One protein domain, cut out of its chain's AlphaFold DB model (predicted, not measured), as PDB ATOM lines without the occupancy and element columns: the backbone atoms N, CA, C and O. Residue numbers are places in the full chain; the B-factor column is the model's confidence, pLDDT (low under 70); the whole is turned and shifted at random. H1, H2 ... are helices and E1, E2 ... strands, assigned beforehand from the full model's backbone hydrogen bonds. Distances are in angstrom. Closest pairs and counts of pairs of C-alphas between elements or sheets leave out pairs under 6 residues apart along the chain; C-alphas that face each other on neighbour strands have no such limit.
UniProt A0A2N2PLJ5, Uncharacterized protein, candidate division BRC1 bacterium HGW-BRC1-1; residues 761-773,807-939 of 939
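AT A GLANCE: This is residues 761 to 773 and 807 to 939 of the 939 residues of an uncharacterized protein of candidate division BRC1 bacterium HGW-BRC1-1 (UniProt A0A2N2PLJ5). At one end of the domain two sheets stand partly face to face as a small sandwich, with E4, E8 and E6 in one layer and E7, E5, E9 and the last part of E3 in the other. E3 bends by 74 degrees at residue 846 and joins this sandwich to the other end, where its first residues pair with the short strands E1 and E2, and H1 packs on it. The printed part has 146 residues with two named helices and nine named strands, in the order E1 H1 E2 E3 E4 E5 H2 E6 E7 E8 E9; the class is mixed, with 66 residues in named elements, under half. The whole is compact, with a radius of gyration of the C-alphas of 15.6 A, and elongated, spanning 50 by 29 by 27 A.

HOW THE PARTS SIT: Residues 768 to 769 pair parallel with residues 814 to 815 of E1, residues 814 to 816. E1 is an antiparallel neighbour of E3, residues 843 to 851, with N 815 and O 844 2.9 A apart, within hydrogen-bond range. H1, residues 826 to 835, is on their branched sheet at a height of 6.2 A, over none of its strands; its closest C-alphas to E3 are those of Asn 835 and Arg 848, 5.2 A. E2, residues 836 to 838, forms a hairpin with E3, N 837 to O 845 being 2.8 A. Residues 847 to 851 of E3 pair antiparallel with E9, residues 912 to 917; N 848 and O 915 are 2.9 A apart. E5, residues 868 to 873, has E9 on one side, with N 871 to O 916 at 2.8 A, and E7, residues 894 to 897, on the other, with N 870 to O 895 at 2.8 A. In the second sheet E8, residues 900 to 908, is the inner strand between E4, residues 860 to 864, with N 862 to O 902 at 2.9 A, and E6, residues 881 to 885, with N 884 to O 905 at 2.8 A; both pairs are antiparallel. The two sheets form a sandwich, two sheets face to face: the parts of them that face each other are 9.2 A centre to centre, and the best planes of these parts are 26 degrees apart. H2, residues 875 to 880, only grazes each sheet. Every O i to N i+4 pair is within hydrogen-bond range in H1, and 1 of 2 in H2.

IN THESE COORDINATES: E1 begins at C-alpha 814, (2.196, -24.786, 29.172). H1 is 14.3 A long, E3 22.7 A, E5 16.5 A, E8 25.2 A and E9 17.0 A. E9 ends at C-alpha 917, (-4.307, -26.618, 21.948).

THE WHOLE: The C-alphas of Gly 887 and Phe 939, the two farthest apart, are 52.3 A apart. Residues 774 to 806 are not printed; the gap between C-alphas 773 and 807 is 14.8 A. No link is long, and residues 918 to 939 hold no named element. Mean pLDDT of the printed part is 89.5; residues 853 to 857, 909 to 910 and 937 to 939 are under 70.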
ATOM      1  N   LEU A 761       7.613 -26.260  21.127       95.56
ATOM      2  CA  LEU A 761       6.203 -26.302  21.504       95.56
ATOM      3  C   LEU A 761       5.591 -24.924  21.746       95.56
ATOM      4  O   LEU A 761       4.375 -24.800  21.649       95.56
ATOM      5  N   THR A 762       6.394 -23.901  22.049       95.38
ATOM      6  CA  THR A 762       5.896 -22.591  22.502       95.38
ATOM      7  C   THR A 762       6.628 -21.424  21.839       95.38
ATOM      8  O   THR A 762       7.846 -21.466  21.633       95.38
ATOM      9  N   ALA A 763       5.910 -20.339  21.558       93.06
ATOM     10  CA  ALA A 763       6.471 -19.068  21.110       93.06
ATOM     11  C   ALA A 763       7.097 -18.275  22.281       93.06
ATOM     12  O   ALA A 763       6.704 -18.460  23.428       93.06
ATOM     13  N   PRO A 764       8.034 -17.335  22.038       91.56
ATOM     14  CA  PRO A 764       8.662 -16.543  23.106       91.56
ATOM     15  C   PRO A 764       7.700 -15.742  23.997       91.56
ATOM     16  O   PRO A 764       8.053 -15.422  25.127       91.56
ATOM     17  N   GLY A 765       6.515 -15.393  23.488       92.81
ATOM     18  CA  GLY A 765       5.474 -14.686  24.242       92.81
ATOM     19  C   GLY A 765       4.477 -15.600  24.956       92.81
ATOM     20  O   GLY A 765       3.621 -15.096  25.675       92.81
ATOM     21  N   ASP A 766       4.567 -16.916  24.760       94.94
ATOM     22  CA  ASP A 766       3.650 -17.875  25.367       94.94
ATOM     23  C   ASP A 766       3.962 -18.037  26.853       94.94
ATOM     24  O   ASP A 766       5.071 -18.425  27.228       94.94
ATOM     25  N   ALA A 767       2.974 -17.752  27.699       95.50
ATOM     26  CA  ALA A 767       3.134 -17.852  29.139       95.50
ATOM     27  C   ALA A 767       3.139 -19.316  29.609       95.50
ATOM     28  O   ALA A 767       2.426 -20.174  29.069       95.50
ATOM     29  N   ALA A 768       3.936 -19.583  30.641       95.88
ATOM     30  CA  ALA A 768       4.117 -20.900  31.229       95.88
ATOM     31  C   ALA A 768       4.023 -20.860  32.760       95.88
ATOM     32  O   ALA A 768       4.217 -19.821  33.401       95.88
ATOM     33  N   TYR A 769       3.713 -22.014  33.349       95.38
ATOM     34  CA  TYR A 769       3.569 -22.164  34.792       95.38
ATOM     35  C   TYR A 769       4.309 -23.385  35.332       95.38
ATOM     36  O   TYR A 769       4.229 -24.478  34.773       95.38
ATOM     37  N   ASP A 770       5.003 -23.188  36.448       92.94
ATOM     38  CA  ASP A 770       5.640 -24.210  37.276       92.94
ATOM     39  C   ASP A 770       5.928 -23.618  38.674       92.94
ATOM     40  O   ASP A 770       5.432 -22.537  38.999       92.94
ATOM     41  N   ASN A 771       6.717 -24.308  39.508       88.69
ATOM     42  CA  ASN A 771       7.057 -23.850  40.862       88.69
ATOM     43  C   ASN A 771       8.529 -23.448  41.035       88.69
ATOM     44  O   ASN A 771       8.999 -23.318  42.180       88.69
ATOM     45  N   SER A 772       9.267 -23.287  39.932       89.62
ATOM     46  CA  SER A 772      10.732 -23.186  39.954       89.62
ATOM     47  C   SER A 772      11.354 -22.322  38.845       89.62
ATOM     48  O   SER A 772      12.554 -22.066  38.912       89.62
ATOM     49  N   GLY A 773      10.598 -21.853  37.849       90.56
ATOM     50  CA  GLY A 773      11.114 -21.153  36.664       90.56
ATOM     51  C   GLY A 773      11.724 -22.078  35.599       90.56
ATOM     52  O   GLY A 773      12.595 -21.661  34.835       90.56
ATOM     53  N   LEU A 807      -3.590 -18.020  35.474       95.81
ATOM     54  CA  LEU A 807      -3.288 -18.906  34.341       95.81
ATOM     55  C   LEU A 807      -4.208 -18.644  33.146       95.81
ATOM     56  O   LEU A 807      -3.728 -18.505  32.020       95.81
ATOM     57  N   ALA A 808      -5.515 -18.525  33.391       93.25
ATOM     58  CA  ALA A 808      -6.478 -18.194  32.347       93.25
ATOM     59  C   ALA A 808      -6.258 -16.772  31.801       93.25
ATOM     60  O   ALA A 808      -6.255 -16.569  30.591       93.25
ATOM     61  N   ARG A 809      -6.030 -15.792  32.684       94.00
ATOM     62  CA  ARG A 809      -5.812 -14.383  32.320       94.00
ATOM     63  C   ARG A 809      -4.558 -14.177  31.472       94.00
ATOM     64  O   ARG A 809      -4.591 -13.402  30.520       94.00
ATOM     65  N   ASN A 810      -3.476 -14.868  31.815       94.56
ATOM     66  CA  ASN A 810      -2.195 -14.793  31.113       94.56
ATOM     67  C   ASN A 810      -2.117 -15.769  29.931       94.56
ATOM     68  O   ASN A 810      -1.059 -15.900  29.319       94.56
ATOM     69  N   LYS A 811      -3.236 -16.431  29.588       95.00
ATOM     70  CA  LYS A 811      -3.358 -17.355  28.452       95.00
ATOM     71  C   LYS A 811      -2.265 -18.429  28.481       95.00
ATOM     72  O   LYS A 811      -1.609 -18.704  27.479       95.00
ATOM     73  N   CYS A 812      -2.042 -18.997  29.665       96.69
ATOM     74  CA  CYS A 812      -0.958 -19.932  29.935       96.69
ATOM     75  C   CYS A 812      -1.150 -21.236  29.156       96.69
ATOM     76  O   CYS A 812      -2.051 -22.019  29.468       96.69
ATOM     77  N   VAL A 813      -0.278 -21.500  28.183       96.50
ATOM     78  CA  VAL A 813      -0.389 -22.665  27.284       96.50
ATOM     79  C   VAL A 813       0.364 -23.896  27.783       96.50
ATOM     80  O   VAL A 813       0.086 -25.007  27.334       96.50
ATOM     81  N   MET A 814       1.310 -23.719  28.709       96.44
ATOM     82  CA  MET A 814       2.196 -24.786  29.172       96.44
ATOM     83  C   MET A 814       2.277 -24.832  30.699       96.44
ATOM     84  O   MET A 814       2.503 -23.817  31.356       96.44
ATOM     85  N   HIS A 815       2.167 -26.036  31.248       95.81
ATOM     86  CA  HIS A 815       2.440 -26.346  32.644       95.81
ATOM     87  C   HIS A 815       3.591 -27.350  32.719       95.81
ATOM     88  O   HIS A 815       3.583 -28.377  32.040       95.81
ATOM     89  N   PHE A 816       4.592 -27.045  33.537       93.44
ATOM     90  CA  PHE A 816       5.781 -27.871  33.696       93.44
ATOM     91  C   PHE A 816       5.750 -28.612  35.036       93.44
ATOM     92  O   PHE A 816       5.563 -28.001  36.091       93.44
ATOM     93  N   ILE A 817       5.959 -29.929  35.004       91.25
ATOM     94  CA  ILE A 817       5.994 -30.777  36.197       91.25
ATOM     95  C   ILE A 817       7.416 -30.817  36.746       91.25
ATOM     96  O   ILE A 817       8.309 -31.447  36.181       91.25
ATOM     97  N   ASP A 818       7.614 -30.161  37.884       88.19
ATOM     98  CA  ASP A 818       8.840 -30.252  38.667       88.19
ATOM     99  C   ASP A 818       8.649 -31.101  39.938       88.19
ATOM    100  O   ASP A 818       7.549 -31.524  40.295       88.19
ATOM    101  N   SER A 819       9.735 -31.325  40.675       86.00
ATOM    102  CA  SER A 819       9.747 -32.128  41.899       86.00
ATOM    103  C   SER A 819       8.977 -31.491  43.060       86.00
ATOM    104  O   SER A 819       8.943 -32.071  44.142       86.00
ATOM    105  N   ARG A 820       8.441 -30.275  42.887       87.44
ATOM    106  CA  ARG A 820       7.601 -29.565  43.862       87.44
ATOM    107  C   ARG A 820       6.113 -29.668  43.506       87.44
ATOM    108  O   ARG A 820       5.293 -29.236  44.313       87.44
ATOM    109  N   HIS A 821       5.746 -30.241  42.354       89.38
ATOM    110  CA  HIS A 821       4.353 -30.385  41.917       89.38
ATOM    111  C   HIS A 821       3.485 -31.122  42.953       89.38
ATOM    112  O   HIS A 821       2.393 -30.666  43.297       89.38
ATOM    113  N   ASP A 822       4.003 -32.205  43.535       88.38
ATOM    114  CA  ASP A 822       3.285 -33.014  44.530       88.38
ATOM    115  C   ASP A 822       3.086 -32.301  45.882       88.38
ATOM    116  O   ASP A 822       2.294 -32.749  46.713       88.38
ATOM    117  N   ASP A 823       3.738 -31.156  46.102       87.62
ATOM    118  CA  ASP A 823       3.535 -30.316  47.288       87.62
ATOM    119  C   ASP A 823       2.464 -29.227  47.073       87.62
ATOM    120  O   ASP A 823       2.168 -28.472  48.003       87.62
ATOM    121  N   LEU A 824       1.926 -29.074  45.856       91.81
ATOM    122  CA  LEU A 824       0.891 -28.078  45.565       91.81
ATOM    123  C   LEU A 824      -0.426 -28.382  46.300       91.81
ATOM    124  O   LEU A 824      -0.745 -29.548  46.529       91.81
ATOM    125  N   PRO A 825      -1.251 -27.371  46.618       93.44
ATOM    126  CA  PRO A 825      -2.596 -27.611  47.130       93.44
ATOM    127  C   PRO A 825      -3.414 -28.501  46.191       93.44
ATOM    128  O   PRO A 825      -3.369 -28.336  44.968       93.44
ATOM    129  N   GLN A 826      -4.196 -29.421  46.762       93.75
ATOM    130  CA  GLN A 826      -5.027 -30.346  45.983       93.75
ATOM    131  C   GLN A 826      -5.932 -29.627  44.962       93.75
ATOM    132  O   GLN A 826      -5.905 -30.040  43.806       93.75
ATOM    133  N   PRO A 827      -6.638 -28.524  45.305       95.81
ATOM    134  CA  PRO A 827      -7.498 -27.833  44.340       95.81
ATOM    135  C   PRO A 827      -6.744 -27.317  43.110       95.81
ATOM    136  O   PRO A 827      -7.253 -27.374  41.992       95.81
ATOM    137  N   LEU A 828      -5.509 -26.841  43.298       95.75
ATOM    138  CA  LEU A 828      -4.677 -26.383  42.192       95.75
ATOM    139  C   LEU A 828      -4.214 -27.560  41.322       95.75
ATOM    140  O   LEU A 828      -4.233 -27.453  40.099       95.75
ATOM    141  N   ARG A 829      -3.843 -28.699  41.917       95.38
ATOM    142  CA  ARG A 829      -3.503 -29.908  41.142       95.38
ATOM    143  C   ARG A 829      -4.685 -30.438  40.339       95.38
ATOM    144  O   ARG A 829      -4.512 -30.834  39.187       95.38
ATOM    145  N   ASP A 830      -5.880 -30.411  40.920       95.88
ATOM    146  CA  ASP A 830      -7.112 -30.807  40.235       95.88
ATOM    147  C   ASP A 830      -7.381 -29.883  39.042       95.88
ATOM    148  O   ASP A 830      -7.663 -30.350  37.939       95.88
ATOM    149  N   TYR A 831      -7.194 -28.571  39.218       96.06
ATOM    150  CA  TYR A 831      -7.286 -27.613  38.118       96.06
ATOM    151  C   TYR A 831      -6.245 -27.882  37.021       96.06
ATOM    152  O   TYR A 831      -6.591 -27.912  35.838       96.06
ATOM    153  N   LEU A 832      -4.979 -28.089  37.395       96.38
ATOM    154  CA  LEU A 832      -3.889 -28.313  36.444       96.38
ATOM    155  C   LEU A 832      -4.097 -29.607  35.647       96.38
ATOM    156  O   LEU A 832      -4.002 -29.584  34.427       96.38
ATOM    157  N   SER A 833      -4.443 -30.712  36.310       94.38
ATOM    158  CA  SER A 833      -4.711 -31.997  35.644       94.38
ATOM    159  C   SER A 833      -5.943 -31.956  34.729       94.38
ATOM    160  O   SER A 833      -5.967 -32.606  33.682       94.38
ATOM    161  N   ALA A 834      -6.954 -31.153  35.075       94.94
ATOM    162  CA  ALA A 834      -8.146 -30.985  34.249       94.94
ATOM    163  C   ALA A 834      -7.901 -30.153  32.976       94.94
ATOM    164  O   ALA A 834      -8.573 -30.390  31.970       94.94
ATOM    165  N   ASN A 835      -6.966 -29.193  33.008       96.25
ATOM    166  CA  ASN A 835      -6.771 -28.198  31.938       96.25
ATOM    167  C   ASN A 835      -5.424 -28.300  31.201       96.25
ATOM    168  O   ASN A 835      -5.233 -27.615  30.198       96.25
ATOM    169  N   TYR A 836      -4.499 -29.144  31.662       97.06
ATOM    170  CA  TYR A 836      -3.208 -29.376  31.016       97.06
ATOM    171  C   TYR A 836      -2.951 -30.875  30.867       97.06
ATOM    172  O   TYR A 836      -2.932 -31.620  31.845       97.06
ATOM    173  N   GLN A 837      -2.738 -31.322  29.631       96.69
ATOM    174  CA  GLN A 837      -2.600 -32.734  29.280       96.69
ATOM    175  C   GLN A 837      -1.135 -33.082  28.976       96.69
ATOM    176  O   GLN A 837      -0.456 -32.298  28.303       96.69
ATOM    177  N   PRO A 838      -0.638 -34.249  29.427       95.50
ATOM    178  CA  PRO A 838       0.776 -34.610  29.321       95.50
ATOM    179  C   PRO A 838       1.206 -34.762  27.866       95.50
ATOM    180  O   PRO A 838       0.706 -35.634  27.160       95.50
ATOM    181  N   TYR A 839       2.153 -33.945  27.417       94.56
ATOM    182  CA  TYR A 839       2.819 -34.130  26.127       94.56
ATOM    183  C   TYR A 839       3.935 -35.175  26.250       94.56
ATOM    184  O   TYR A 839       4.032 -36.113  25.453       94.56
ATOM    185  N   ASP A 840       4.743 -35.037  27.299       87.62
ATOM    186  CA  ASP A 840       5.727 -36.017  27.743       87.62
ATOM    187  C   ASP A 840       5.721 -36.126  29.281       87.62
ATOM    188  O   ASP A 840       4.745 -35.746  29.925       87.62
ATOM    189  N   GLY A 841       6.774 -36.698  29.875       82.88
ATOM    190  CA  GLY A 841       6.854 -36.855  31.329       82.88
ATOM    191  C   GLY A 841       6.937 -35.536  32.109       82.88
ATOM    192  O   GLY A 841       6.480 -35.501  33.247       82.88
ATOM    193  N   ASP A 842       7.496 -34.468  31.531       91.00
ATOM    194  CA  ASP A 842       7.770 -33.199  32.227       91.00
ATOM    195  C   ASP A 842       6.850 -32.055  31.747       91.00
ATOM    196  O   ASP A 842       6.451 -31.200  32.535       91.00
ATOM    197  N   ILE A 843       6.478 -32.036  30.465       95.31
ATOM    198  CA  ILE A 843       5.720 -30.958  29.818       95.31
ATOM    199  C   ILE A 843       4.254 -31.355  29.662       95.31
ATOM    200  O   ILE A 843       3.925 -32.376  29.053       95.31
ATOM    201  N   HIS A 844       3.358 -30.499  30.151       96.56
ATOM    202  CA  HIS A 844       1.920 -30.576  29.911       96.56
ATOM    203  C   HIS A 844       1.463 -29.341  29.132       96.56
ATOM    204  O   HIS A 844       1.868 -28.218  29.433       96.56
ATOM    205  N   LEU A 845       0.611 -29.545  28.131       97.62
ATOM    206  CA  LEU A 845       0.098 -28.477  27.271       97.62
ATOM    207  C   LEU A 845      -1.399 -28.294  27.484       97.62
ATOM    208  O   LEU A 845      -2.089 -29.227  27.899       97.62
ATOM    209  N   TYR A 846      -1.890 -27.086  27.224       97.81
ATOM    210  CA  TYR A 846      -3.281 -26.740  27.465       97.81
ATOM    211  C   TYR A 846      -4.242 -27.638  26.678       97.81
ATOM    212  O   TYR A 846      -4.077 -27.885  25.480       97.81
ATOM    213  N   GLY A 847      -5.271 -28.121  27.360       96.69
ATOM    214  CA  GLY A 847      -6.277 -28.982  26.770       96.69
ATOM    215  C   GLY A 847      -7.060 -29.760  27.812       96.69
ATOM    216  O   GLY A 847      -6.692 -29.840  28.986       96.69
ATOM    217  N   ARG A 848      -8.151 -30.377  27.373       95.75
ATOM    218  CA  ARG A 848      -9.082 -31.059  28.267       95.75
ATOM    219  C   ARG A 848      -9.436 -32.444  27.756       95.75
ATOM    220  O   ARG A 848      -9.684 -32.638  26.566       95.75
ATOM    221  N   GLN A 849      -9.468 -33.393  28.684       94.31
ATOM    222  CA  GLN A 849     -10.022 -34.721  28.470       94.31
ATOM    223  C   GLN A 849     -11.537 -34.702  28.681       94.31
ATOM    224  O   GLN A 849     -12.040 -34.107  29.636       94.31
ATOM    225  N   PHE A 850     -12.251 -35.416  27.822       90.62
ATOM    226  CA  PHE A 850     -13.684 -35.632  27.914       90.62
ATOM    227  C   PHE A 850     -13.988 -37.125  27.937       90.62
ATOM    228  O   PHE A 850     -13.364 -37.925  27.231       90.62
ATOM    229  N   LEU A 851     -14.972 -37.487  28.758       85.44
ATOM    230  CA  LEU A 851     -15.547 -38.821  28.810       85.44
ATOM    231  C   LEU A 851     -16.882 -38.779  28.065       85.44
ATOM    232  O   LEU A 851     -17.748 -37.971  28.394       85.44
ATOM    233  N   SER A 852     -17.015 -39.613  27.041       71.44
ATOM    234  CA  SER A 852     -18.211 -39.723  26.206       71.44
ATOM    235  C   SER A 852     -18.918 -41.034  26.535       71.44
ATOM    236  O   SER A 852     -18.387 -42.107  26.260       71.44
ATOM    237  N   ASP A 853     -20.117 -40.966  27.110       65.44
ATOM    238  CA  ASP A 853     -20.993 -42.134  27.204       65.44
ATOM    239  C   ASP A 853     -21.772 -42.270  25.895       65.44
ATOM    240  O   ASP A 853     -22.387 -41.309  25.436       65.44
ATOM    241  N   ALA A 854     -21.813 -43.474  25.311       56.91
ATOM    242  CA  ALA A 854     -22.485 -43.746  24.030       56.91
ATOM    243  C   ALA A 854     -23.990 -43.374  24.002       56.91
ATOM    244  O   ALA A 854     -24.613 -43.385  22.943       56.91
ATOM    245  N   THR A 855     -24.577 -43.062  25.160       53.97
ATOM    246  CA  THR A 855     -25.980 -42.690  25.374       53.97
ATOM    247  C   THR A 855     -26.191 -41.229  25.788       53.97
ATOM    248  O   THR A 855     -27.343 -40.804  25.868       53.97
ATOM    249  N   SER A 856     -25.133 -40.456  26.055       59.41
ATOM    250  CA  SER A 856     -25.237 -39.083  26.563       59.41
ATOM    251  C   SER A 856     -24.720 -38.070  25.545       59.41
ATOM    252  O   SER A 856     -23.530 -38.005  25.264       59.41
ATOM    253  N   THR A 857     -25.620 -37.234  25.023       62.75
ATOM    254  CA  THR A 857     -25.295 -36.058  24.195       62.75
ATOM    255  C   THR A 857     -25.270 -34.774  25.025       62.75
ATOM    256  O   THR A 857     -25.557 -33.699  24.504       62.75
ATOM    257  N   ALA A 858     -25.041 -34.879  26.338       70.00
ATOM    258  CA  ALA A 858     -25.068 -33.712  27.205       70.00
ATOM    259  C   ALA A 858     -23.940 -32.738  26.808       70.00
ATOM    260  O   ALA A 858     -22.790 -33.170  26.706       70.00
ATOM    261  N   PRO A 859     -24.246 -31.448  26.596       78.50
ATOM    262  CA  PRO A 859     -23.242 -30.451  26.259       78.50
ATOM    263  C   PRO A 859     -22.190 -30.327  27.371       78.50
ATOM    264  O   PRO A 859     -22.522 -30.099  28.537       78.50
ATOM    265  N   LEU A 860     -20.915 -30.481  27.009       87.56
ATOM    266  CA  LEU A 860     -19.755 -30.346  27.896       87.56
ATOM    267  C   LEU A 860     -19.100 -28.979  27.676       87.56
ATOM    268  O   LEU A 860     -19.009 -28.509  26.549       87.56
ATOM    269  N   ALA A 861     -18.615 -28.333  28.734       90.56
ATOM    270  CA  ALA A 861     -17.954 -27.033  28.611       90.56
ATOM    271  C   ALA A 861     -16.451 -27.183  28.315       90.56
ATOM    272  O   ALA A 861     -15.736 -27.923  29.005       90.56
ATOM    273  N   PHE A 862     -15.959 -26.431  27.336       94.19
ATOM    274  CA  PHE A 862     -14.541 -26.265  27.046       94.19
ATOM    275  C   PHE A 862     -14.202 -24.784  26.967       94.19
ATOM    276  O   PHE A 862     -14.812 -24.059  26.192       94.19
ATOM    277  N   ARG A 863     -13.185 -24.348  27.706       94.44
ATOM    278  CA  ARG A 863     -12.691 -22.980  27.600       94.44
ATOM    279  C   ARG A 863     -11.494 -22.928  26.662       94.44
ATOM    280  O   ARG A 863     -10.463 -23.524  26.966       94.44
ATOM    281  N   ALA A 864     -11.594 -22.186  25.570       95.31
ATOM    282  CA  ALA A 864     -10.442 -21.784  24.777       95.31
ATOM    283  C   ALA A 864      -9.777 -20.574  25.456       95.31
ATOM    284  O   ALA A 864     -10.425 -19.563  25.722       95.31
ATOM    285  N   ILE A 865      -8.488 -20.680  25.792       93.62
ATOM    286  CA  ILE A 865      -7.749 -19.613  26.503       93.62
ATOM    287  C   ILE A 865      -7.280 -18.485  25.584       93.62
ATOM    288  O   ILE A 865      -6.829 -17.452  26.072       93.62
ATOM    289  N   ARG A 866      -7.337 -18.693  24.267       93.94
ATOM    290  CA  ARG A 866      -6.935 -17.727  23.243       93.94
ATOM    291  C   ARG A 866      -7.495 -18.105  21.872       93.94
ATOM    292  O   ARG A 866      -7.728 -19.295  21.643       93.94
ATOM    293  N   ASP A 867      -7.608 -17.101  21.001       95.19
ATOM    294  CA  ASP A 867      -7.902 -17.239  19.569       95.19
ATOM    295  C   ASP A 867      -6.771 -18.019  18.879       95.19
ATOM    296  O   ASP A 867      -5.704 -17.461  18.608       95.19
ATOM    297  N   ASP A 868      -6.956 -19.321  18.658       95.62
ATOM    298  CA  ASP A 868      -5.909 -20.186  18.095       95.62
ATOM    299  C   ASP A 868      -6.473 -21.501  17.537       95.62
ATOM    300  O   ASP A 868      -7.675 -21.778  17.599       95.62
ATOM    301  N   GLU A 869      -5.593 -22.320  16.973       96.69
ATOM    302  CA  GLU A 869      -5.902 -23.670  16.526       96.69
ATOM    303  C   GLU A 869      -5.902 -24.665  17.695       96.69
ATOM    304  O   GLU A 869      -5.022 -24.701  18.557       96.69
ATOM    305  N   TYR A 870      -6.913 -25.525  17.687       97.19
ATOM    306  CA  TYR A 870      -7.100 -26.654  18.583       97.19
ATOM    307  C   TYR A 870      -7.319 -27.907  17.740       97.19
ATOM    308  O   TYR A 870      -7.620 -27.844  16.545       97.19
ATOM    309  N   PHE A 871      -7.159 -29.075  18.348       96.56
ATOM    310  CA  PHE A 871      -7.356 -30.331  17.646       96.56
ATOM    311  C   PHE A 871      -8.021 -31.398  18.505       96.56
ATOM    312  O   PHE A 871      -7.917 -31.412  19.735       96.56
ATOM    313  N   PHE A 872      -8.704 -32.314  17.823       94.88
ATOM    314  CA  PHE A 872      -9.323 -33.488  18.417       94.88
ATOM    315  C   PHE A 872      -8.328 -34.651  18.465       94.88
ATOM    316  O   PHE A 872      -7.747 -35.025  17.440       94.88
ATOM    317  N   ALA A 873      -8.182 -35.275  19.633       93.12
ATOM    318  CA  ALA A 873      -7.397 -36.494  19.800       93.12
ATOM    319  C   ALA A 873      -8.247 -37.632  20.396       93.12
ATOM    320  O   ALA A 873      -9.074 -37.381  21.272       93.12
ATOM    321  N   PRO A 874      -8.039 -38.894  19.976       90.38
ATOM    322  CA  PRO A 874      -7.163 -39.320  18.885       90.38
ATOM    323  C   PRO A 874      -7.834 -39.131  17.510       90.38
ATOM    324  O   PRO A 874      -9.062 -39.140  17.404       90.38
ATOM    325  N   ALA A 875      -7.037 -39.000  16.447       86.19
ATOM    326  CA  ALA A 875      -7.541 -38.705  15.100       86.19
ATOM    327  C   ALA A 875      -8.536 -39.760  14.575       86.19
ATOM    328  O   ALA A 875      -9.471 -39.414  13.855       86.19
ATOM    329  N   GLU A 876      -8.400 -41.033  14.969       84.56
ATOM    330  CA  GLU A 876      -9.341 -42.085  14.561       84.56
ATOM    331  C   GLU A 876     -10.736 -41.876  15.158       84.56
ATOM    332  O   GLU A 876     -11.730 -42.229  14.527       84.56
ATOM    333  N   GLY A 877     -10.820 -41.291  16.359       80.00
ATOM    334  CA  GLY A 877     -12.100 -40.974  16.995       80.00
ATOM    335  C   GLY A 877     -12.880 -39.933  16.197       80.00
ATOM    336  O   GLY A 877     -14.081 -40.084  16.012       80.00
ATOM    337  N   PHE A 878     -12.189 -38.948  15.621       83.56
ATOM    338  CA  PHE A 878     -12.819 -37.920  14.792       83.56
ATOM    339  C   PHE A 878     -13.483 -38.502  13.535       83.56
ATOM    340  O   PHE A 878     -14.532 -38.034  13.116       83.56
ATOM    341  N   VAL A 879     -12.898 -39.550  12.945       82.25
ATOM    342  CA  VAL A 879     -13.450 -40.227  11.755       82.25
ATOM    343  C   VAL A 879     -14.643 -41.126  12.109       82.25
ATOM    344  O   VAL A 879     -15.524 -41.347  11.283       82.25
ATOM    345  N   GLN A 880     -14.667 -41.670  13.328       82.31
ATOM    346  CA  GLN A 880     -15.669 -42.635  13.800       82.31
ATOM    347  C   GLN A 880     -16.870 -41.987  14.509       82.31
ATOM    348  O   GLN A 880     -17.767 -42.702  14.961       82.31
ATOM    349  N   GLY A 881     -16.888 -40.663  14.625       84.62
ATOM    350  CA  GLY A 881     -17.937 -39.905  15.298       84.62
ATOM    351  C   GLY A 881     -18.152 -38.531  14.673       84.62
ATOM    352  O   GLY A 881     -17.593 -38.212  13.628       84.62
ATOM    353  N   GLN A 882     -18.983 -37.712  15.312       88.06
ATOM    354  CA  GLN A 882     -19.233 -36.333  14.907       88.06
ATOM    355  C   GLN A 882     -19.022 -35.401  16.101       88.06
ATOM    356  O   GLN A 882     -19.694 -35.524  17.123       88.06
ATOM    357  N   LEU A 883     -18.084 -34.463  15.960       90.06
ATOM    358  CA  LEU A 883     -17.846 -33.394  16.925       90.06
ATOM    359  C   LEU A 883     -18.668 -32.162  16.539       90.06
ATOM    360  O   LEU A 883     -18.625 -31.707  15.390       90.06
ATOM    361  N   ARG A 884     -19.390 -31.602  17.506       91.50
ATOM    362  CA  ARG A 884     -20.065 -30.312  17.404       91.50
ATOM    363  C   ARG A 884     -19.518 -29.357  18.453       91.50
ATOM    364  O   ARG A 884     -19.413 -29.717  19.622       91.50
ATOM    365  N   ILE A 885     -19.202 -28.141  18.022       92.06
ATOM    366  CA  ILE A 885     -18.799 -27.043  18.898       92.06
ATOM    367  C   ILE A 885     -19.764 -25.882  18.667       92.06
ATOM    368  O   ILE A 885     -20.006 -25.493  17.524       92.06
ATOM    369  N   ASP A 886     -20.386 -25.395  19.740       92.44
ATOM    370  CA  ASP A 886     -21.437 -24.364  19.722       92.44
ATOM    371  C   ASP A 886     -22.572 -24.683  18.729       92.44
ATOM    372  O   ASP A 886     -23.065 -23.833  17.985       92.44
ATOM    373  N   GLY A 887     -22.949 -25.964  18.669       88.31
ATOM    374  CA  GLY A 887     -23.977 -26.490  17.766       88.31
ATOM    375  C   GLY A 887     -23.549 -26.645  16.299       88.31
ATOM    376  O   GLY A 887     -24.313 -27.202  15.504       88.31
ATOM    377  N   LYS A 888     -22.340 -26.212  15.916       91.19
ATOM    378  CA  LYS A 888     -21.792 -26.357  14.556       91.19
ATOM    379  C   LYS A 888     -20.957 -27.626  14.438       91.19
ATOM    380  O   LYS A 888     -20.161 -27.935  15.315       91.19
ATOM    381  N   VAL A 889     -21.119 -28.353  13.334       90.75
ATOM    382  CA  VAL A 889     -20.321 -29.555  13.049       90.75
ATOM    383  C   VAL A 889     -18.898 -29.146  12.679       90.75
ATOM    384  O   VAL A 889     -18.703 -28.297  11.812       90.75
ATOM    385  N   VAL A 890     -17.915 -29.768  13.325       93.19
ATOM    386  CA  VAL A 890     -16.499 -29.574  13.016       93.19
ATOM    387  C   VAL A 890     -16.118 -30.490  11.849       93.19
ATOM    388  O   VAL A 890     -16.308 -31.700  11.920       93.19
ATOM    389  N   GLU A 891     -15.587 -29.920  10.764       91.12
ATOM    390  CA  GLU A 891     -15.286 -30.663   9.525       91.12
ATOM    391  C   GLU A 891     -13.872 -31.262   9.485       91.12
ATOM    392  O   GLU A 891     -13.617 -32.223   8.759       91.12
ATOM    393  N   LYS A 892     -12.934 -30.682  10.239       91.88
ATOM    394  CA  LYS A 892     -11.515 -31.059  10.246       91.88
ATOM    395  C   LYS A 892     -11.054 -31.383  11.669       91.88
ATOM    396  O   LYS A 892     -11.509 -30.734  12.603       91.88
ATOM    397  N   PRO A 893     -10.109 -32.323  11.850       91.12
ATOM    398  CA  PRO A 893      -9.601 -32.676  13.176       91.12
ATOM    399  C   PRO A 893      -8.807 -31.541  13.835       91.12
ATOM    400  O   PRO A 893      -8.668 -31.552  15.051       91.12
ATOM    401  N   ILE A 894      -8.299 -30.588  13.045       95.56
ATOM    402  CA  ILE A 894      -7.705 -29.326  13.496       95.56
ATOM    403  C   ILE A 894      -8.674 -28.205  13.116       95.56
ATOM    404  O   ILE A 894      -9.124 -28.148  11.965       95.56
ATOM    405  N   PHE A 895      -9.006 -27.348  14.073       95.31
ATOM    406  CA  PHE A 895     -10.010 -26.297  13.943       95.31
ATOM    407  C   PHE A 895      -9.657 -25.094  14.821       95.31
ATOM    408  O   PHE A 895      -8.962 -25.228  15.821       95.31
ATOM    409  N   THR A 896     -10.144 -23.913  14.457       96.19
ATOM    410  CA  THR A 896      -9.909 -22.673  15.210       96.19
ATOM    411  C   THR A 896     -11.031 -22.444  16.214       96.19
ATOM    412  O   THR A 896     -12.199 -22.665  15.882       96.19
ATOM    413  N   LEU A 897     -10.682 -21.992  17.417       96.31
ATOM    414  CA  LEU A 897     -11.631 -21.501  18.415       96.31
ATOM    415  C   LEU A 897     -11.259 -20.077  18.816       96.31
ATOM    416  O   LEU A 897     -10.075 -19.776  18.976       96.31
ATOM    417  N   ASP A 898     -12.278 -19.239  18.985       95.38
ATOM    418  CA  ASP A 898     -12.134 -17.913  19.583       95.38
ATOM    419  C   ASP A 898     -11.902 -18.054  21.101       95.38
ATOM    420  O   ASP A 898     -12.214 -19.074  21.705       95.38
ATOM    421  N   GLU A 899     -11.341 -17.049  21.759       95.25
ATOM    422  CA  GLU A 899     -11.165 -17.035  23.207       95.25
ATOM    423  C   GLU A 899     -12.526 -16.992  23.914       95.25
ATOM    424  O   GLU A 899     -13.307 -16.052  23.748       95.25
ATOM    425  N   GLY A 900     -12.802 -17.980  24.767       94.00
ATOM    426  CA  GLY A 900     -14.069 -18.036  25.488       94.00
ATOM    427  C   GLY A 900     -14.490 -19.430  25.925       94.00
ATOM    428  O   GLY A 900     -13.749 -20.404  25.822       94.00
ATOM    429  N   GLU A 901     -15.701 -19.507  26.472       94.88
ATOM    430  CA  GLU A 901     -16.363 -20.771  26.791       94.88
ATOM    431  C   GLU A 901     -17.114 -21.278  25.558       94.88
ATOM    432  O   GLU A 901     -17.908 -20.547  24.967       94.88
ATOM    433  N   HIS A 902     -16.900 -22.545  25.226       95.31
ATOM    434  CA  HIS A 902     -17.522 -23.249  24.117       95.31
ATOM    435  C   HIS A 902     -18.269 -24.479  24.610       95.31
ATOM    436  O   HIS A 902     -17.852 -25.170  25.548       95.31
ATOM    437  N   THR A 903     -19.364 -24.781  23.928       93.75
ATOM    438  CA  THR A 903     -20.158 -25.980  24.176       93.75
ATOM    439  C   THR A 903     -19.703 -27.101  23.256       93.75
ATOM    440  O   THR A 903     -19.733 -26.950  22.039       93.75
ATOM    441  N   VAL A 904     -19.307 -28.232  23.829       91.75
ATOM    442  CA  VAL A 904     -18.763 -29.397  23.131       91.75
ATOM    443  C   VAL A 904     -19.739 -30.561  23.226       91.75
ATOM    444  O   VAL A 904     -20.094 -31.008  24.315       91.75
ATOM    445  N   GLU A 905     -20.123 -31.093  22.074       90.12
ATOM    446  CA  GLU A 905     -20.947 -32.291  21.941       90.12
ATOM    447  C   GLU A 905     -20.233 -33.281  21.016       90.12
ATOM    448  O   GLU A 905     -19.766 -32.912  19.938       90.12
ATOM    449  N   TYR A 906     -20.146 -34.549  21.412       87.31
ATOM    450  CA  TYR A 906     -19.529 -35.589  20.595       87.31
ATOM    451  C   TYR A 906     -20.419 -36.828  20.545       87.31
ATOM    452  O   TYR A 906     -20.846 -37.335  21.580       87.31
ATOM    453  N   THR A 907     -20.684 -37.325  19.339       84.50
ATOM    454  CA  THR A 907     -21.427 -38.569  19.109       84.50
ATOM    455  C   THR A 907     -20.525 -39.582  18.413       84.50
ATOM    456  O   THR A 907     -20.185 -39.431  17.244       84.50
ATOM    457  N   GLY A 908     -20.113 -40.635  19.121       77.50
ATOM    458  CA  GLY A 908     -19.247 -41.670  18.557       77.50
ATOM    459  C   GLY A 908     -19.067 -42.880  19.471       77.50
ATOM    460  O   GLY A 908     -19.491 -42.883  20.622       77.50
ATOM    461  N   SER A 909     -18.416 -43.925  18.960       68.75
ATOM    462  CA  SER A 909     -18.224 -45.210  19.659       68.75
ATOM    463  C   SER A 909     -17.133 -45.205  20.744       68.75
ATOM    464  O   SER A 909     -16.902 -46.230  21.387       68.75
ATOM    465  N   ARG A 910     -16.432 -44.081  20.949       66.88
ATOM    466  CA  ARG A 910     -15.320 -43.961  21.904       66.88
ATOM    467  C   ARG A 910     -15.765 -43.388  23.245       66.88
ATOM    468  O   ARG A 910     -16.507 -42.412  23.287       66.88
ATOM    469  N   SER A 911     -15.201 -43.943  24.319       75.19
ATOM    470  CA  SER A 911     -15.447 -43.496  25.693       75.19
ATOM    471  C   SER A 911     -14.606 -42.298  26.136       75.19
ATOM    472  O   SER A 911     -14.963 -41.637  27.105       75.19
ATOM    473  N   VAL A 912     -13.492 -42.001  25.453       88.44
ATOM    474  CA  VAL A 912     -12.543 -40.944  25.846       88.44
ATOM    475  C   VAL A 912     -12.009 -40.210  24.617       88.44
ATOM    476  O   VAL A 912     -11.557 -40.857  23.665       88.44
ATOM    477  N   PHE A 913     -12.027 -38.879  24.659       91.50
ATOM    478  CA  PHE A 913     -11.403 -38.000  23.666       91.50
ATOM    479  C   PHE A 913     -10.831 -36.737  24.321       91.50
ATOM    480  O   PHE A 913     -11.096 -36.462  25.491       91.50
ATOM    481  N   TRP A 914     -10.044 -35.964  23.574       94.75
ATOM    482  CA  TRP A 914      -9.470 -34.703  24.036       94.75
ATOM    483  C   TRP A 914      -9.687 -33.593  23.015       94.75
ATOM    484  O   TRP A 914      -9.658 -33.840  21.808       94.75
ATOM    485  N   ILE A 915      -9.831 -32.372  23.523       96.12
ATOM    486  CA  ILE A 915      -9.636 -31.142  22.753       96.12
ATOM    487  C   ILE A 915      -8.386 -30.475  23.312       96.12
ATOM    488  O   ILE A 915      -8.324 -30.156  24.502       96.12
ATOM    489  N   LEU A 916      -7.373 -30.334  22.465       97.06
ATOM    490  CA  LEU A 916      -6.030 -29.902  22.841       97.06
ATOM    491  C   LEU A 916      -5.647 -28.662  22.038       97.06
ATOM    492  O   LEU A 916      -6.004 -28.555  20.867       97.06
ATOM    493  N   TRP A 917      -4.915 -27.742  22.657       97.25
ATOM    494  CA  TRP A 917      -4.307 -26.618  21.948       97.25
ATOM    495  C   TRP A 917      -3.224 -27.120  20.980       97.25
ATOM    496  O   TRP A 917      -2.441 -28.008  21.336       97.25
ATOM    497  N   LEU A 918      -3.182 -26.581  19.756       96.62
ATOM    498  CA  LEU A 918      -2.176 -26.945  18.761       96.62
ATOM    499  C   LEU A 918      -0.851 -26.217  19.057       96.62
ATOM    500  O   LEU A 918      -0.812 -24.990  18.986       96.62
ATOM    501  N   PRO A 919       0.251 -26.935  19.355       95.88
ATOM    502  CA  PRO A 919       1.506 -26.294  19.734       95.88
ATOM    503  C   PRO A 919       2.143 -25.501  18.589       95.88
ATOM    504  O   PRO A 919       1.846 -25.736  17.418       95.88
ATOM    505  N   ALA A 920       3.112 -24.636  18.907       93.88
ATOM    506  CA  ALA A 920       3.775 -23.767  17.925       93.88
ATOM    507  C   ALA A 920       4.461 -24.520  16.761       93.88
ATOM    508  O   ALA A 920       4.678 -23.951  15.691       93.88
ATOM    509  N   ASN A 921       4.781 -25.807  16.932       94.31
ATOM    510  CA  ASN A 921       5.314 -26.665  15.869       94.31
ATOM    511  C   ASN A 921       4.254 -27.155  14.858       94.31
ATOM    512  O   ASN A 921       4.621 -27.843  13.899       94.31
ATOM    513  N   GLY A 922       2.970 -26.856  15.076       94.44
ATOM    514  CA  GLY A 922       1.847 -27.233  14.215       94.44
ATOM    515  C   GLY A 922       1.550 -28.735  14.175       94.44
ATOM    516  O   GLY A 922       0.906 -29.206  13.236       94.44
ATOM    517  N   LYS A 923       2.052 -29.523  15.136       94.69
ATOM    518  CA  LYS A 923       1.914 -30.988  15.144       94.69
ATOM    519  C   LYS A 923       0.954 -31.453  16.244       94.69
ATOM    520  O   LYS A 923       1.265 -31.282  17.423       94.69
ATOM    521  N   PRO A 924      -0.163 -32.117  15.887       94.50
ATOM    522  CA  PRO A 924      -1.005 -32.818  16.850       94.50
ATOM    523  C   PRO A 924      -0.223 -33.887  17.624       94.50
ATOM    524  O   PRO A 924       0.681 -34.526  17.080       94.50
ATOM    525  N   TYR A 925      -0.610 -34.130  18.876       94.94
ATOM    526  CA  TYR A 925      -0.000 -35.145  19.736       94.94
ATOM    527  C   TYR A 925      -1.054 -35.960  20.491       94.94
ATOM    528  O   TYR A 925      -2.209 -35.557  20.610       94.94
ATOM    529  N   MET A 926      -0.647 -37.122  21.004       94.12
ATOM    530  CA  MET A 926      -1.481 -37.942  21.879       94.12
ATOM    531  C   MET A 926      -0.976 -37.825  23.320       94.12
ATOM    532  O   MET A 926       0.222 -38.053  23.520       94.12
ATOM    533  N   PRO A 927      -1.839 -37.518  24.308       94.44
ATOM    534  CA  PRO A 927      -1.407 -37.413  25.694       94.44
ATOM    535  C   PRO A 927      -0.765 -38.700  26.237       94.44
ATOM    536  O   PRO A 927      -1.291 -39.795  26.017       94.44
ATOM    537  N   ARG A 928       0.368 -38.577  26.945       92.69
ATOM    538  CA  ARG A 928       1.180 -39.707  27.450       92.69
ATOM    539  C   ARG A 928       1.257 -39.741  28.976       92.69
ATOM    540  O   ARG A 928       2.147 -39.149  29.571       92.69
ATOM    541  N   TYR A 929       0.345 -40.472  29.610       87.88
ATOM    542  CA  TYR A 929       0.282 -40.594  31.076       87.88
ATOM    543  C   TYR A 929       1.245 -41.645  31.663       87.88
ATOM    544  O   TYR A 929       1.354 -41.775  32.880       87.88
ATOM    545  N   ASP A 930       1.918 -42.433  30.822       86.94
ATOM    546  CA  ASP A 930       2.834 -43.508  31.225       86.94
ATOM    547  C   ASP A 930       4.256 -43.018  31.547       86.94
ATOM    548  O   ASP A 930       5.029 -43.722  32.206       86.94
ATOM    549  N   LEU A 931       4.606 -41.808  31.106       83.94
ATOM    550  CA  LEU A 931       5.928 -41.219  31.294       83.94
ATOM    551  C   LEU A 931       6.001 -40.454  32.619       83.94
ATOM    552  O   LEU A 931       5.108 -39.687  32.960       83.94
ATOM    553  N   LYS A 932       7.094 -40.646  33.363       80.31
ATOM    554  CA  LYS A 932       7.336 -39.946  34.631       80.31
ATOM    555  C   LYS A 932       8.212 -38.703  34.429       80.31
ATOM    556  O   LYS A 932       9.146 -38.775  33.623       80.31
ATOM    557  N   PRO A 933       7.985 -37.625  35.198       82.75
ATOM    558  CA  PRO A 933       8.860 -36.460  35.205       82.75
ATOM    559  C   PRO A 933      10.245 -36.833  35.740       82.75
ATOM    560  O   PRO A 933      10.379 -37.552  36.735       82.75
ATOM    561  N   THR A 934      11.292 -36.356  35.073       82.50
ATOM    562  CA  THR A 934      12.698 -36.589  35.457       82.50
ATOM    563  C   THR A 934      13.586 -35.349  35.315       82.50
ATOM    564  O   THR A 934      14.770 -35.401  35.669       82.50
ATOM    565  N   PHE A 935      13.031 -34.231  34.834       83.69
ATOM    566  CA  PHE A 935      13.763 -33.000  34.549       83.69
ATOM    567  C   PHE A 935      14.341 -32.333  35.800       83.69
ATOM    568  O   PHE A 935      15.511 -31.947  35.825       83.69
ATOM    569  N   SER A 936      13.532 -32.184  36.844       78.50
ATOM    570  CA  SER A 936      13.901 -31.456  38.061       78.50
ATOM    571  C   SER A 936      14.591 -32.347  39.090       78.50
ATOM    572  O   SER A 936      14.118 -33.447  39.385       78.50
ATOM    573  N   ARG A 937      15.661 -31.840  39.714       69.31
ATOM    574  CA  ARG A 937      16.333 -32.483  40.852       69.31
ATOM    575  C   ARG A 937      16.695 -31.462  41.921       69.31
ATOM    576  O   ARG A 937      17.093 -30.344  41.605       69.31
ATOM    577  N   LEU A 938      16.578 -31.856  43.188       54.53
ATOM    578  CA  LEU A 938      16.872 -30.974  44.321       54.53
ATOM    579  C   LEU A 938      18.378 -30.708  44.493       54.53
ATOM    580  O   LEU A 938      18.735 -29.576  44.807       54.53
ATOM    581  N   PHE A 939      19.243 -31.713  44.278       53.84
ATOM    582  CA  PHE A 939      20.705 -31.615  44.425       53.84
ATOM    583  C   PHE A 939      21.450 -32.531  43.458       53.84
ATOM    584  O   PHE A 939      20.948 -33.657  43.222       53.84
TER     585      PHE A 939